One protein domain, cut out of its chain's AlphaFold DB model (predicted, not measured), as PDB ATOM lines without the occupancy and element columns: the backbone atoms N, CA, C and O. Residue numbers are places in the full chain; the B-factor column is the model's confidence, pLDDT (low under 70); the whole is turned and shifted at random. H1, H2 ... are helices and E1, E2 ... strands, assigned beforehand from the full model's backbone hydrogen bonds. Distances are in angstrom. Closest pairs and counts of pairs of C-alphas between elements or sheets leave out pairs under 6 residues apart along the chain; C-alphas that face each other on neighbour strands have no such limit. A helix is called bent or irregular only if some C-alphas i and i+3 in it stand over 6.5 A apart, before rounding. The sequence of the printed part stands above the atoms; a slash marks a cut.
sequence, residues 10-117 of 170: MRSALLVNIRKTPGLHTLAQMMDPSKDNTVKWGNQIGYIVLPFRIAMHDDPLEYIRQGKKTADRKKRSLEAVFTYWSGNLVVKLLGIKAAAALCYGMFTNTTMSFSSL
ATOM      1  N   MET A  10     186.090 172.218 152.423       69.69
ATOM      2  CA  MET A  10     186.758 171.006 152.881       69.69
ATOM      3  C   MET A  10     186.455 169.844 151.928       69.69
ATOM      4  O   MET A  10     185.437 169.807 151.228       69.69
ATOM      5  N   ARG A  11     187.384 168.897 151.835       74.06
ATOM      6  CA  ARG A  11     187.244 167.682 151.027       74.06
ATOM      7  C   ARG A  11     187.467 166.500 151.945       74.06
ATOM      8  O   ARG A  11     188.559 166.353 152.489       74.06
ATOM      9  N   SER A  12     186.447 165.669 152.090       75.56
ATOM     10  CA  SER A  12     186.544 164.430 152.846       75.56
ATOM     11  C   SER A  12     186.700 163.237 151.908       75.56
ATOM     12  O   SER A  12     185.980 163.151 150.912       75.56
ATOM     13  N   ALA A  13     187.597 162.311 152.220       74.94
ATOM     14  CA  ALA A  13     187.716 161.036 151.522       74.94
ATOM     15  C   ALA A  13     186.891 159.971 152.254       74.94
ATOM     16  O   ALA A  13     187.084 159.747 153.441       74.94
ATOM     17  N   LEU A  14     185.961 159.313 151.567       75.38
ATOM     18  CA  LEU A  14     185.227 158.168 152.096       75.38
ATOM     19  C   LEU A  14     185.839 156.886 151.530       75.38
ATOM     20  O   LEU A  14     185.720 156.615 150.336       75.38
ATOM     21  N   LEU A  15     186.481 156.108 152.393       72.94
ATOM     22  CA  LEU A  15     187.048 154.806 152.077       72.94
ATOM     23  C   LEU A  15     185.960 153.741 152.193       72.94
ATOM     24  O   LEU A  15     185.328 153.586 153.243       72.94
ATOM     25  N   VAL A  16     185.750 152.996 151.111       70.44
ATOM     26  CA  VAL A  16     184.753 151.926 151.049       70.44
ATOM     27  C   VAL A  16     185.398 150.635 150.575       70.44
ATOM     28  O   VAL A  16     186.195 150.619 149.637       70.44
ATOM     29  N   ASN A  17     185.029 149.529 151.215       71.06
ATOM     30  CA  ASN A  17     185.378 148.210 150.712       71.06
ATOM     31  C   ASN A  17     184.423 147.862 149.561       71.06
ATOM     32  O   ASN A  17     183.206 147.854 149.741       71.06
ATOM     33  N   ILE A  18     184.973 147.622 148.375       68.12
ATOM     34  CA  ILE A  18     184.214 147.309 147.152       68.12
ATOM     35  C   ILE A  18     183.823 145.831 147.120       68.12
ATOM     36  O   ILE A  18     182.866 145.440 146.448       68.12
ATOM     37  N   ARG A  19     184.547 144.992 147.865       66.25
ATOM     38  CA  ARG A  19     184.237 143.574 147.980       66.25
ATOM     39  C   ARG A  19     182.889 143.401 148.683       66.25
ATOM     40  O   ARG A  19     182.648 144.002 149.729       66.25
ATOM     41  N   LYS A  20     182.028 142.521 148.158       61.19
ATOM     42  CA  LYS A  20     180.863 142.034 148.916       61.19
ATOM     43  C   LYS A  20     181.375 141.395 150.201       61.19
ATOM     44  O   LYS A  20     182.176 140.471 150.110       61.19
ATOM     45  N   THR A  21     180.950 141.896 151.360       57.12
ATOM     46  CA  THR A  21     181.396 141.408 152.671       57.12
ATOM     47  C   THR A  21     181.081 139.913 152.791       57.12
ATOM     48  O   THR A  21     179.902 139.561 152.853       57.12
ATOM     49  N   PRO A  22     182.089 139.021 152.759       59.09
ATOM     50  CA  PRO A  22     181.856 137.599 152.964       59.09
ATOM     51  C   PRO A  22     181.618 137.324 154.457       59.09
ATOM     52  O   PRO A  22     182.108 138.065 155.309       59.09
ATOM     53  N   GLY A  23     180.867 136.265 154.778       59.72
ATOM     54  CA  GLY A  23     180.720 135.792 156.159       59.72
ATOM     55  C   GLY A  23     182.051 135.296 156.733       59.72
ATOM     56  O   GLY A  23     182.987 134.998 155.983       59.72
ATOM     57  N   LEU A  24     182.146 135.182 158.061       62.91
ATOM     58  CA  LEU A  24     183.389 134.775 158.730       62.91
ATOM     59  C   LEU A  24     183.806 133.360 158.313       62.91
ATOM     60  O   LEU A  24     184.978 133.105 158.043       62.91
ATOM     61  N   HIS A  25     182.832 132.463 158.162       58.72
ATOM     62  CA  HIS A  25     183.058 131.109 157.666       58.72
ATOM     63  C   HIS A  25     183.685 131.083 156.259       58.72
ATOM     64  O   HIS A  25     184.609 130.320 155.988       58.72
ATOM     65  N   THR A  26     183.238 131.969 155.369       65.25
ATOM     66  CA  THR A  26     183.783 132.105 154.012       65.25
ATOM     67  C   THR A  26     185.211 132.660 154.025       65.25
ATOM     68  O   THR A  26     186.021 132.265 153.192       65.25
ATOM     69  N   LEU A  27     185.545 133.538 154.979       66.19
ATOM     70  CA  LEU A  27     186.920 134.007 155.188       66.19
ATOM     71  C   LEU A  27     187.831 132.881 155.687       66.19
ATOM     72  O   LEU A  27     188.926 132.725 155.159       66.19
ATOM     73  N   ALA A  28     187.368 132.071 156.644       64.81
ATOM     74  CA  ALA A  28     188.127 130.933 157.162       64.81
ATOM     75  C   ALA A  28     188.440 129.905 156.063       64.81
ATOM     76  O   ALA A  28     189.572 129.450 155.951       64.81
ATOM     77  N   GLN A  29     187.474 129.617 155.183       66.12
ATOM     78  CA  GLN A  29     187.695 128.742 154.025       66.12
ATOM     79  C   GLN A  29     188.703 129.311 153.012       66.12
ATOM     80  O   GLN A  29     189.380 128.543 152.335       66.12
ATOM     81  N   MET A  30     188.813 130.639 152.901       62.78
ATOM     82  CA  MET A  30     189.817 131.297 152.051       62.78
ATOM     83  C   MET A  30     191.213 131.322 152.677       62.78
ATOM     84  O   MET A  30     192.192 131.486 151.955       62.78
ATOM     85  N   MET A  31     191.303 131.197 154.002       63.91
ATOM     86  CA  MET A  31     192.565 131.115 154.746       63.91
ATOM     87  C   MET A  31     193.106 129.687 154.839       63.91
ATOM     88  O   MET A  31     194.201 129.494 155.361       63.91
ATOM     89  N   ASP A  32     192.353 128.699 154.355       69.69
ATOM     90  CA  ASP A  32     192.769 127.305 154.350       69.69
ATOM     91  C   ASP A  32     193.854 127.086 153.278       69.69
ATOM     92  O   ASP A  32     193.563 127.230 152.085       69.69
ATOM     93  N   PRO A  33     195.101 126.754 153.667       61.22
ATOM     94  CA  PRO A  33     196.212 126.574 152.733       61.22
ATOM     95  C   PRO A  33     196.049 125.336 151.839       61.22
ATOM     96  O   PRO A  33     196.796 125.180 150.879       61.22
ATOM     97  N   SER A  34     195.093 124.451 152.150       63.16
ATOM     98  CA  SER A  34     194.816 123.229 151.388       63.16
ATOM     99  C   SER A  34     193.915 123.444 150.167       63.16
ATOM    100  O   SER A  34     193.840 122.579 149.293       63.16
ATOM    101  N   LYS A  35     193.226 124.589 150.086       60.97
ATOM    102  CA  LYS A  35     192.375 124.942 148.948       60.97
ATOM    103  C   LYS A  35     193.129 125.911 148.053       60.97
ATOM    104  O   LYS A  35     193.548 126.972 148.510       60.97
ATOM    105  N   ASP A  36     193.274 125.556 146.777       52.78
ATOM    106  CA  ASP A  36     193.904 126.390 145.750       52.78
ATOM    107  C   ASP A  36     192.985 127.585 145.437       52.78
ATOM    108  O   ASP A  36     192.184 127.619 144.497       52.78
ATOM    109  N   ASN A  37     192.973 128.533 146.368       53.59
ATOM    110  CA  ASN A  37     192.011 129.610 146.407       53.59
ATOM    111  C   ASN A  37     192.466 130.687 145.421       53.59
ATOM    112  O   ASN A  37     193.147 131.647 145.768       53.59
ATOM    113  N   THR A  38     191.973 130.585 144.187       49.75
ATOM    114  CA  THR A  38     191.946 131.669 143.181       49.75
ATOM    115  C   THR A  38     191.304 132.973 143.696       49.75
ATOM    116  O   THR A  38     191.330 134.010 143.023       49.75
ATOM    117  N   VAL A  39     190.732 132.956 144.903       54.03
ATOM    118  CA  VAL A  39     190.152 134.113 145.571       54.03
ATOM    119  C   VAL A  39     191.239 134.924 146.271       54.03
ATOM    120  O   VAL A  39     191.768 134.537 147.308       54.03
ATOM    121  N   LYS A  40     191.514 136.114 145.731       54.75
ATOM    122  CA  LYS A  40     192.452 137.077 146.319       54.75
ATOM    123  C   LYS A  40     192.078 137.397 147.772       54.75
ATOM    124  O   LYS A  40     191.003 137.936 148.054       54.75
ATOM    125  N   TRP A  41     192.985 137.070 148.686       54.59
ATOM    126  CA  TRP A  41     192.917 137.458 150.090       54.59
ATOM    127  C   TRP A  41     193.215 138.962 150.241       54.59
ATOM    128  O   TRP A  41     193.990 139.524 149.467       54.59
ATOM    129  N   GLY A  42     192.564 139.626 151.201       54.44
ATOM    130  CA  GLY A  42     192.724 141.064 151.461       54.44
ATOM    131  C   GLY A  42     191.508 141.943 151.125       54.44
ATOM    132  O   GLY A  42     190.498 141.497 150.567       54.44
ATOM    133  N   ASN A  43     191.603 143.219 151.517       63.25
ATOM    134  CA  ASN A  43     190.560 144.227 151.318       63.25
ATOM    135  C   ASN A  43     190.711 144.924 149.963       63.25
ATOM    136  O   ASN A  43     191.802 145.341 149.584       63.25
ATOM    137  N   GLN A  44     189.600 145.104 149.248       65.44
ATOM    138  CA  GLN A  44     189.568 145.884 148.010       65.44
ATOM    139  C   GLN A  44     189.013 147.268 148.324       65.44
ATOM    140  O   GLN A  44     187.806 147.497 148.257       65.44
ATOM    141  N   ILE A  45     189.897 148.170 148.739       68.56
ATOM    142  CA  ILE A  45     189.506 149.505 149.191       68.56
ATOM    143  C   ILE A  45     189.512 150.464 148.001       68.56
ATOM    144  O   ILE A  45     190.536 150.653 147.349       68.56
ATOM    145  N   GLY A  46     188.359 151.070 147.738       72.56
ATOM    146  CA  GLY A  46     188.236 152.256 146.899       72.56
ATOM    147  C   GLY A  46     187.983 153.488 147.750       72.56
ATOM    148  O   GLY A  46     187.626 153.390 148.927       72.56
ATOM    149  N   TYR A  47     188.120 154.658 147.140       73.06
ATOM    150  CA  TYR A  47     187.839 155.923 147.802       73.06
ATOM    151  C   TYR A  47     186.865 156.765 146.985       73.06
ATOM    152  O   TYR A  47     186.774 156.666 145.763       73.06
ATOM    153  N   ILE A  48     186.108 157.598 147.687       79.50
ATOM    154  CA  ILE A  48     185.153 158.540 147.117       79.50
ATOM    155  C   ILE A  48     185.472 159.911 147.697       79.50
ATOM    156  O   ILE A  48     185.497 160.072 148.917       79.50
ATOM    157  N   VAL A  49     185.672 160.921 146.852       80.75
ATOM    158  CA  VAL A  49     185.925 162.282 147.339       80.75
ATOM    159  C   VAL A  49     184.598 163.020 147.497       80.75
ATOM    160  O   VAL A  49     183.912 163.363 146.526       80.75
ATOM    161  N   LEU A  50     184.239 163.295 148.747       76.75
ATOM    162  CA  LEU A  50     183.050 164.043 149.123       76.75
ATOM    163  C   LEU A  50     183.418 165.510 149.407       76.75
ATOM    164  O   LEU A  50     184.281 165.788 150.243       76.75
ATOM    165  N   PRO A  51     182.791 166.482 148.723       74.94
ATOM    166  CA  PRO A  51     182.968 167.887 149.056       74.94
ATOM    167  C   PRO A  51     182.180 168.214 150.331       74.94
ATOM    168  O   PRO A  51     180.951 168.179 150.322       74.94
ATOM    169  N   PHE A  52     182.885 168.575 151.400       68.81
ATOM    170  CA  PHE A  52     182.294 169.043 152.648       68.81
ATOM    171  C   PHE A  52     182.253 170.574 152.609       68.81
ATOM    172  O   PHE A  52     183.279 171.257 152.653       68.81
ATOM    173  N   ARG A  53     181.058 171.134 152.426       66.12
ATOM    174  CA  ARG A  53     180.856 172.584 152.519       66.12
ATOM    175  C   ARG A  53     180.571 172.887 153.980       66.12
ATOM    176  O   ARG A  53     179.692 172.250 154.535       66.12
ATOM    177  N   ILE A  54     181.305 173.796 154.607       64.44
ATOM    178  CA  ILE A  54     180.923 174.316 155.923       64.44
ATOM    179  C   ILE A  54     180.119 175.577 155.643       64.44
ATOM    180  O   ILE A  54     180.682 176.591 155.236       64.44
ATOM    181  N   ALA A  55     178.803 175.474 155.774       65.81
ATOM    182  CA  ALA A  55     177.886 176.594 155.653       65.81
ATOM    183  C   ALA A  55     177.049 176.658 156.930       65.81
ATOM    184  O   ALA A  55     176.611 175.624 157.436       65.81
ATOM    185  N   MET A  56     176.862 177.867 157.456       61.84
ATOM    186  CA  MET A  56     175.926 178.106 158.548       61.84
ATOM    187  C   MET A  56     174.524 177.992 157.949       61.84
ATOM    188  O   MET A  56     174.129 178.831 157.142       61.84
ATOM    189  N   HIS A  57     173.832 176.904 158.267       64.88
ATOM    190  CA  HIS A  57     172.422 176.726 157.938       64.88
ATOM    191  C   HIS A  57     171.592 177.042 159.178       64.88
ATOM    192  O   HIS A  57     171.986 176.668 160.282       64.88
ATOM    193  N   ASP A  58     170.444 177.689 158.983       69.31
ATOM    194  CA  ASP A  58     169.503 177.976 160.072       69.31
ATOM    195  C   ASP A  58     168.912 176.682 160.665       69.31
ATOM    196  O   ASP A  58     168.634 176.617 161.860       69.31
ATOM    197  N   ASP A  59     168.793 175.626 159.847       76.25
ATOM    198  CA  ASP A  59     168.439 174.269 160.275       76.25
ATOM    199  C   ASP A  59     169.644 173.310 160.135       76.25
ATOM    200  O   ASP A  59     170.092 173.031 159.011       76.25
ATOM    201  N   PRO A  60     170.169 172.744 161.239       70.25
ATOM    202  CA  PRO A  60     171.260 171.774 161.195       70.25
ATOM    203  C   PRO A  60     170.887 170.453 160.497       70.25
ATOM    204  O   PRO A  60     171.784 169.737 160.044       70.25
ATOM    205  N   LEU A  61     169.600 170.098 160.363       81.38
ATOM    206  CA  LEU A  61     169.197 168.877 159.649       81.38
ATOM    207  C   LEU A  61     169.328 169.000 158.131       81.38
ATOM    208  O   LEU A  61     169.604 167.999 157.459       81.38
ATOM    209  N   GLU A  62     169.164 170.200 157.579       80.38
ATOM    210  CA  GLU A  62     169.267 170.410 156.134       80.38
ATOM    211  C   GLU A  62     170.692 170.134 155.638       80.38
ATOM    212  O   GLU A  62     170.900 169.526 154.582       80.38
ATOM    213  N   TYR A  63     171.679 170.433 156.484       73.06
ATOM    214  CA  TYR A  63     173.071 170.057 156.277       73.06
ATOM    215  C   TYR A  63     173.251 168.546 156.074       73.06
ATOM    216  O   TYR A  63     173.876 168.088 155.110       73.06
ATOM    217  N   ILE A  64     172.654 167.756 156.970       79.38
ATOM    218  CA  ILE A  64     172.735 166.293 156.947       79.38
ATOM    219  C   ILE A  64     172.028 165.747 155.704       79.38
ATOM    220  O   ILE A  64     172.558 164.857 155.034       79.38
ATOM    221  N   ARG A  65     170.858 166.293 155.346       82.31
ATOM    222  CA  ARG A  65     170.109 165.892 154.142       82.31
ATOM    223  C   ARG A  65     170.904 166.148 152.867       82.31
ATOM    224  O   ARG A  65     170.997 165.260 152.013       82.31
ATOM    225  N   GLN A  66     171.523 167.319 152.744       80.25
ATOM    226  CA  GLN A  66     172.333 167.670 151.580       80.25
ATOM    227  C   GLN A  66     173.616 166.827 151.493       80.25
ATOM    228  O   GLN A  66     173.981 166.354 150.405       80.25
ATOM    229  N   GLY A  67     174.268 166.586 152.634       79.56
ATOM    230  CA  GLY A  67     175.407 165.677 152.747       79.56
ATOM    231  C   GLY A  67     175.043 164.257 152.307       79.56
ATOM    232  O   GLY A  67     175.702 163.696 151.429       79.56
ATOM    233  N   LYS A  68     173.929 163.718 152.819       82.00
ATOM    234  CA  LYS A  68     173.416 162.387 152.465       82.00
ATOM    235  C   LYS A  68     173.089 162.273 150.978       82.00
ATOM    236  O   LYS A  68     173.561 161.347 150.330       82.00
ATOM    237  N   LYS A  69     172.382 163.247 150.397       84.12
ATOM    238  CA  LYS A  69     172.069 163.269 148.956       84.12
ATOM    239  C   LYS A  69     173.333 163.256 148.091       84.12
ATOM    240  O   LYS A  69     173.389 162.578 147.063       84.12
ATOM    241  N   THR A  70     174.359 163.999 148.505       80.62
ATOM    242  CA  THR A  70     175.652 164.041 147.809       80.62
ATOM    243  C   THR A  70     176.387 162.708 147.924       80.62
ATOM    244  O   THR A  70     176.887 162.210 146.913       80.62
ATOM    245  N   ALA A  71     176.412 162.117 149.120       77.88
ATOM    246  CA  ALA A  71     177.013 160.813 149.372       77.88
ATOM    247  C   ALA A  71     176.304 159.699 148.591       77.88
ATOM    248  O   ALA A  71     176.968 158.917 147.918       77.88
ATOM    249  N   ASP A  72     174.970 159.672 148.580       81.00
ATOM    250  CA  ASP A  72     174.176 158.686 147.843       81.00
ATOM    251  C   ASP A  72     174.406 158.790 146.331       81.00
ATOM    252  O   ASP A  72     174.582 157.776 145.650       81.00
ATOM    253  N   ARG A  73     174.485 160.013 145.792       82.38
ATOM    254  CA  ARG A  73     174.834 160.230 144.381       82.38
ATOM    255  C   ARG A  73     176.230 159.698 144.058       82.38
ATOM    256  O   ARG A  73     176.409 159.040 143.039       82.38
ATOM    257  N   LYS A  74     177.205 159.971 144.925       77.88
ATOM    258  CA  LYS A  74     178.599 159.531 144.774       77.88
ATOM    259  C   LYS A  74     178.776 158.020 144.961       77.88
ATOM    260  O   LYS A  74     179.595 157.395 144.296       77.88
ATOM    261  N   LYS A  75     177.951 157.408 145.808       74.75
ATOM    262  CA  LYS A  75     177.864 155.955 145.957       74.75
ATOM    263  C   LYS A  75     177.337 155.296 144.679       74.75
ATOM    264  O   LYS A  75     177.836 154.246 144.291       74.75
ATOM    265  N   ARG A  76     176.367 155.925 144.004       79.31
ATOM    266  CA  ARG A  76     175.831 155.452 142.714       79.31
ATOM    267  C   ARG A  76     176.770 155.693 141.533       79.31
ATOM    268  O   ARG A  76     176.689 154.954 140.563       79.31
ATOM    269  N   SER A  77     177.670 156.675 141.598       77.19
ATOM    270  CA  SER A  77     178.583 156.999 140.491       77.19
ATOM    271  C   SER A  77     179.761 156.031 140.327       77.19
ATOM    272  O   SER A  77     180.663 156.330 139.555       77.19
ATOM    273  N   LEU A  78     179.784 154.901 141.052       75.44
ATOM    274  CA  LEU A  78     180.833 153.866 140.996       75.44
ATOM    275  C   LEU A  78     182.268 154.399 141.176       75.44
ATOM    276  O   LEU A  78     183.235 153.722 140.831       75.44
ATOM    277  N   GLU A  79     182.428 155.583 141.772       80.25
ATOM    278  CA  GLU A  79     183.722 156.261 141.925       80.25
ATOM    279  C   GLU A  79     184.711 155.415 142.732       80.25
ATOM    280  O   GLU A  79     185.885 155.328 142.384       80.25
ATOM    281  N   ALA A  80     184.222 154.691 143.741       76.81
ATOM    282  CA  ALA A  80     185.029 153.728 144.481       76.81
ATOM    283  C   ALA A  80     185.579 152.603 143.590       76.81
ATOM    284  O   ALA A  80     186.750 152.253 143.681       76.81
ATOM    285  N   VAL A  81     184.747 152.043 142.708       79.06
ATOM    286  CA  VAL A  81     185.155 150.950 141.811       79.06
ATOM    287  C   VAL A  81     186.202 151.446 140.823       79.06
ATOM    288  O   VAL A  81     187.220 150.786 140.612       79.06
ATOM    289  N   PHE A  82     185.974 152.636 140.265       83.19
ATOM    290  CA  PHE A  82     186.907 153.268 139.344       83.19
ATOM    291  C   PHE A  82     188.259 153.544 140.006       83.19
ATOM    292  O   PHE A  82     189.291 153.175 139.451       83.19
ATOM    293  N   THR A  83     188.265 154.121 141.211       81.44
ATOM    294  CA  THR A  83     189.503 154.466 141.928       81.44
ATOM    295  C   THR A  83     190.330 153.241 142.302       81.44
ATOM    296  O   THR A  83     191.557 153.261 142.172       81.44
ATOM    297  N   TYR A  84     189.680 152.144 142.695       80.31
ATOM    298  CA  TYR A  84     190.361 150.872 142.930       80.31
ATOM    299  C   TYR A  84     190.977 150.305 141.651       80.31
ATOM    300  O   TYR A  84     192.139 149.895 141.650       80.31
ATOM    301  N   TRP A  85     190.227 150.311 140.545       83.75
ATOM    302  CA  TRP A  85     190.728 149.795 139.274       83.75
ATOM    303  C   TRP A  85     191.887 150.638 138.737       83.75
ATOM    304  O   TRP A  85     192.912 150.079 138.347       83.75
ATOM    305  N   SER A  86     191.783 151.969 138.812       82.44
ATOM    306  CA  SER A  86     192.870 152.876 138.438       82.44
ATOM    307  C   SER A  86     194.096 152.702 139.330       82.44
ATOM    308  O   SER A  86     195.210 152.686 138.822       82.44
ATOM    309  N   GLY A  87     193.916 152.513 140.642       80.38
ATOM    310  CA  GLY A  87     195.029 152.267 141.561       80.38
ATOM    311  C   GLY A  87     195.756 150.966 141.227       80.38
ATOM    312  O   GLY A  87     196.977 150.942 141.102       80.38
ATOM    313  N   ASN A  88     195.000 149.895 140.980       80.25
ATOM    314  CA  ASN A  88     195.556 148.615 140.555       80.25
ATOM    315  C   ASN A  88     196.271 148.713 139.194       80.25
ATOM    316  O   ASN A  88     197.297 148.069 138.991       80.25
ATOM    317  N   LEU A  89     195.760 149.532 138.271       84.25
ATOM    318  CA  LEU A  89     196.415 149.804 136.994       84.25
ATOM    319  C   LEU A  89     197.738 150.558 137.192       84.25
ATOM    320  O   LEU A  89     198.747 150.163 136.617       84.25
ATOM    321  N   VAL A  90     197.763 151.583 138.048       82.62
ATOM    322  CA  VAL A  90     198.988 152.328 138.383       82.62
ATOM    323  C   VAL A  90     200.035 151.409 139.001       82.62
ATOM    324  O   VAL A  90     201.183 151.447 138.576       82.62
ATOM    325  N   VAL A  91     199.659 150.552 139.953       81.25
ATOM    326  CA  VAL A  91     200.603 149.601 140.565       81.25
ATOM    327  C   VAL A  91     201.195 148.666 139.511       81.25
ATOM    328  O   VAL A  91     202.395 148.405 139.533       81.25
ATOM    329  N   LYS A  92     200.379 148.189 138.563       81.44
ATOM    330  CA  LYS A  92     200.836 147.292 137.494       81.44
ATOM    331  C   LYS A  92     201.718 147.974 136.449       81.44
ATOM    332  O   LYS A  92     202.624 147.328 135.939       81.44
ATOM    333  N   LEU A  93     201.438 149.232 136.105       85.94
ATOM    334  CA  LEU A  93     202.148 149.955 135.043       85.94
ATOM    335  C   LEU A  93     203.367 150.730 135.555       85.94
ATOM    336  O   LEU A  93     204.408 150.733 134.913       85.94
ATOM    337  N   LEU A  94     203.225 151.410 136.692       83.69
ATOM    338  CA  LEU A  94     204.201 152.363 137.236       83.69
ATOM    339  C   LEU A  94     204.861 151.867 138.533       83.69
ATOM    340  O   LEU A  94     205.770 152.511 139.059       83.69
ATOM    341  N   GLY A  95     204.415 150.725 139.057       82.19
ATOM    342  CA  GLY A  95     204.951 150.120 140.268       82.19
ATOM    343  C   GLY A  95     204.397 150.718 141.565       82.19
ATOM    344  O   GLY A  95     203.690 151.728 141.600       82.19
ATOM    345  N   ILE A  96     204.757 150.070 142.674       76.62
ATOM    346  CA  ILE A  96     204.256 150.390 144.022       76.62
ATOM    347  C   ILE A  96     204.682 151.797 144.467       76.62
ATOM    348  O   ILE A  96     203.892 152.513 145.073       76.62
ATOM    349  N   LYS A  97     205.892 152.248 144.104       79.06
ATOM    350  CA  LYS A  97     206.398 153.585 144.473       79.06
ATOM    351  C   LYS A  97     205.536 154.718 143.907       79.06
ATOM    352  O   LYS A  97     205.246 155.680 144.615       79.06
ATOM    353  N   ALA A  98     205.104 154.597 142.651       78.44
ATOM    354  CA  ALA A  98     204.235 155.586 142.023       78.44
ATOM    355  C   ALA A  98     202.836 155.582 142.655       78.44
ATOM    356  O   ALA A  98     202.274 156.642 142.925       78.44
ATOM    357  N   ALA A  99     202.299 154.398 142.957       73.12
ATOM    358  CA  ALA A  99     201.027 154.274 143.660       73.12
ATOM    359  C   ALA A  99     201.080 154.906 145.062       73.12
ATOM    360  O   ALA A  99     200.181 155.667 145.416       73.12
ATOM    361  N   ALA A 100     202.153 154.669 145.820       73.62
ATOM    362  CA  ALA A 100     202.364 155.272 147.133       73.62
ATOM    363  C   ALA A 100     202.429 156.806 147.055       73.62
ATOM    364  O   ALA A 100     201.764 157.491 147.831       73.62
ATOM    365  N   ALA A 101     203.151 157.358 146.071       76.25
ATOM    366  CA  ALA A 101     203.218 158.802 145.849       76.25
ATOM    367  C   ALA A 101     201.846 159.410 145.495       76.25
ATOM    368  O   ALA A 101     201.489 160.469 146.017       76.25
ATOM    369  N   LEU A 102     201.048 158.731 144.661       75.50
ATOM    370  CA  LEU A 102     199.681 159.163 144.351       75.50
ATOM    371  C   LEU A 102     198.783 159.139 145.589       75.50
ATOM    372  O   LEU A 102     198.079 160.116 145.842       75.50
ATOM    373  N   CYS A 103     198.822 158.060 146.373       70.44
ATOM    374  CA  CYS A 103     198.077 157.961 147.626       70.44
ATOM    375  C   CYS A 103     198.473 159.087 148.588       70.44
ATOM    376  O   CYS A 103     197.601 159.780 149.111       70.44
ATOM    377  N   TYR A 104     199.773 159.341 148.752       72.75
ATOM    378  CA  TYR A 104     200.289 160.414 149.601       72.75
ATOM    379  C   TYR A 104     199.821 161.805 149.145       72.75
ATOM    380  O   TYR A 104     199.335 162.603 149.951       72.75
ATOM    381  N   GLY A 105     199.883 162.091 147.842       74.50
ATOM    382  CA  GLY A 105     199.352 163.332 147.271       74.50
ATOM    383  C   GLY A 105     197.844 163.479 147.495       74.50
ATOM    384  O   GLY A 105     197.336 164.568 147.753       74.50
ATOM    385  N   MET A 106     197.102 162.380 147.451       70.00
ATOM    386  CA  MET A 106     195.662 162.403 147.680       70.00
ATOM    387  C   MET A 106     195.310 162.687 149.144       70.00
ATOM    388  O   MET A 106     194.435 163.514 149.422       70.00
ATOM    389  N   PHE A 107     196.007 162.030 150.077       68.38
ATOM    390  CA  PHE A 107     195.813 162.241 151.506       68.38
ATOM    391  C   PHE A 107     196.222 163.658 151.909       68.38
ATOM    392  O   PHE A 107     195.465 164.321 152.598       68.38
ATOM    393  N   THR A 108     197.326 164.202 151.403       70.88
ATOM    394  CA  THR A 108     197.711 165.597 151.707       70.88
ATOM    395  C   THR A 108     196.712 166.641 151.180       70.88
ATOM    396  O   THR A 108     196.563 167.705 151.774       70.88
ATOM    397  N   ASN A 109     195.975 166.344 150.102       70.06
ATOM    398  CA  ASN A 109     194.967 167.243 149.516       70.06
ATOM    399  C   ASN A 109     193.543 167.063 150.073       70.06
ATOM    400  O   ASN A 109     192.606 167.753 149.647       70.06
ATOM    401  N   THR A 110     193.345 166.123 150.991       67.25
ATOM    402  CA  THR A 110     192.063 165.893 151.659       67.25
ATOM    403  C   THR A 110     192.186 166.288 153.131       67.25
ATOM    404  O   THR A 110     193.254 166.237 153.722       67.25
ATOM    405  N   THR A 111     191.109 166.813 153.709       66.81
ATOM    406  CA  THR A 111     191.126 167.410 155.061       66.81
ATOM    407  C   THR A 111     190.648 166.432 156.122       66.81
ATOM    408  O   THR A 111     191.078 166.514 157.270       66.81
ATOM    409  N   MET A 112     189.752 165.522 155.732       69.31
ATOM    410  CA  MET A 112     189.190 164.498 156.604       69.31
ATOM    411  C   MET A 112     189.004 163.180 155.860       69.31
ATOM    412  O   MET A 112     188.752 163.178 154.654       69.31
ATOM    413  N   SER A 113     189.074 162.063 156.575       68.88
ATOM    414  CA  SER A 113     188.783 160.742 156.014       68.88
ATOM    415  C   SER A 113     187.751 160.008 156.856       68.88
ATOM    416  O   SER A 113     187.854 159.981 158.080       68.88
ATOM    417  N   PHE A 114     186.777 159.399 156.185       66.88
ATOM    418  CA  PHE A 114     185.789 158.499 156.760       66.88
ATOM    419  C   PHE A 114     186.046 157.083 156.264       66.88
ATOM    420  O   PHE A 114     186.259 156.875 155.071       66.88
ATOM    421  N   SER A 115     185.971 156.095 157.147       66.69
ATOM    422  CA  SER A 115     185.922 154.692 156.743       66.69
ATOM    423  C   SER A 115     184.759 153.990 157.431       66.69
ATOM    424  O   SER A 115     184.433 154.259 158.590       66.69
ATOM    425  N   SER A 116     184.093 153.115 156.684       63.78
ATOM    426  CA  SER A 116     183.038 152.252 157.208       63.78
ATOM    427  C   SER A 116     183.511 150.807 157.138       63.78
ATOM    428  O   SER A 116     183.588 150.231 156.050       63.78
ATOM    429  N   LEU A 117     183.818 150.223 158.294       59.72
ATOM    430  CA  LEU A 117     184.121 148.802 158.416       59.72
ATOM    431  C   LEU A 117     182.896 148.096 159.009       59.72
ATOM    432  O   LEU A 117     182.518 148.387 160.148       59.72
TER     433      LEU A 117
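Overview. This is residues 10 to 117 of the 170 residues of the protein "WS_DGAT_C domain-containing protein" of Hordeum vulgare subsp. vulgare (UniProt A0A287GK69). A narrow three-stranded sheet has H2 over one face, while the bent helix H3 folds into a V beside E2. H1 and the loop of residues 31 to 44 make an arm beyond one end. The 108 residues, mixed helices and strands, run E1 H1 E2 H2 H3 E3, with a mixed sheet E2 E1 E3. The whole is loose, radius of gyration of the C-alphas 17.5 A, spanning 61 by 35 by 20 A.

Arrangement. E1, residues 10 to 17, is antiparallel to E2, residues 45 to 53, with N 12 and O 50 2.8 A apart, and parallel to E3, residues 112 to 115, with N 13 and O 112 2.8 A apart. H1, residues 24 to 30, is not on the sheet. H2, residues 60 to 76, is over E2 at a height of 8.9 A over the sheet, two layers, helix on sheet; their closest C-alphas, Leu 50 and Ala 71, are 6.9 A apart. H3, residues 79 to 108, one helix by its hydrogen bonds, is bent: C-alphas 93 and 96 are 9.2 A apart. Arm H3a, residues 79 to 93, stands at the sheet's level; arm H3b, residues 96 to 108, touches it, closest C-alphas Val 91 and Ala 99, 5.6 A. Every O i to N i+4 pair is within hydrogen-bond range in H1, H3a and H3b, and 12 of 13 in H2.

Along the chain. E1 begins at C-alpha 10 (186.758, 171.006, 152.881); E3 ends at C-alpha 115 (185.922, 154.692, 156.743). H2 measures 25.1 A, E2 24.9 A.

Size, cuts and confidence. The printed part has no cut; the link H1 to E2 is long. Residues under pLDDT 70 number 45, among them 18 to 45.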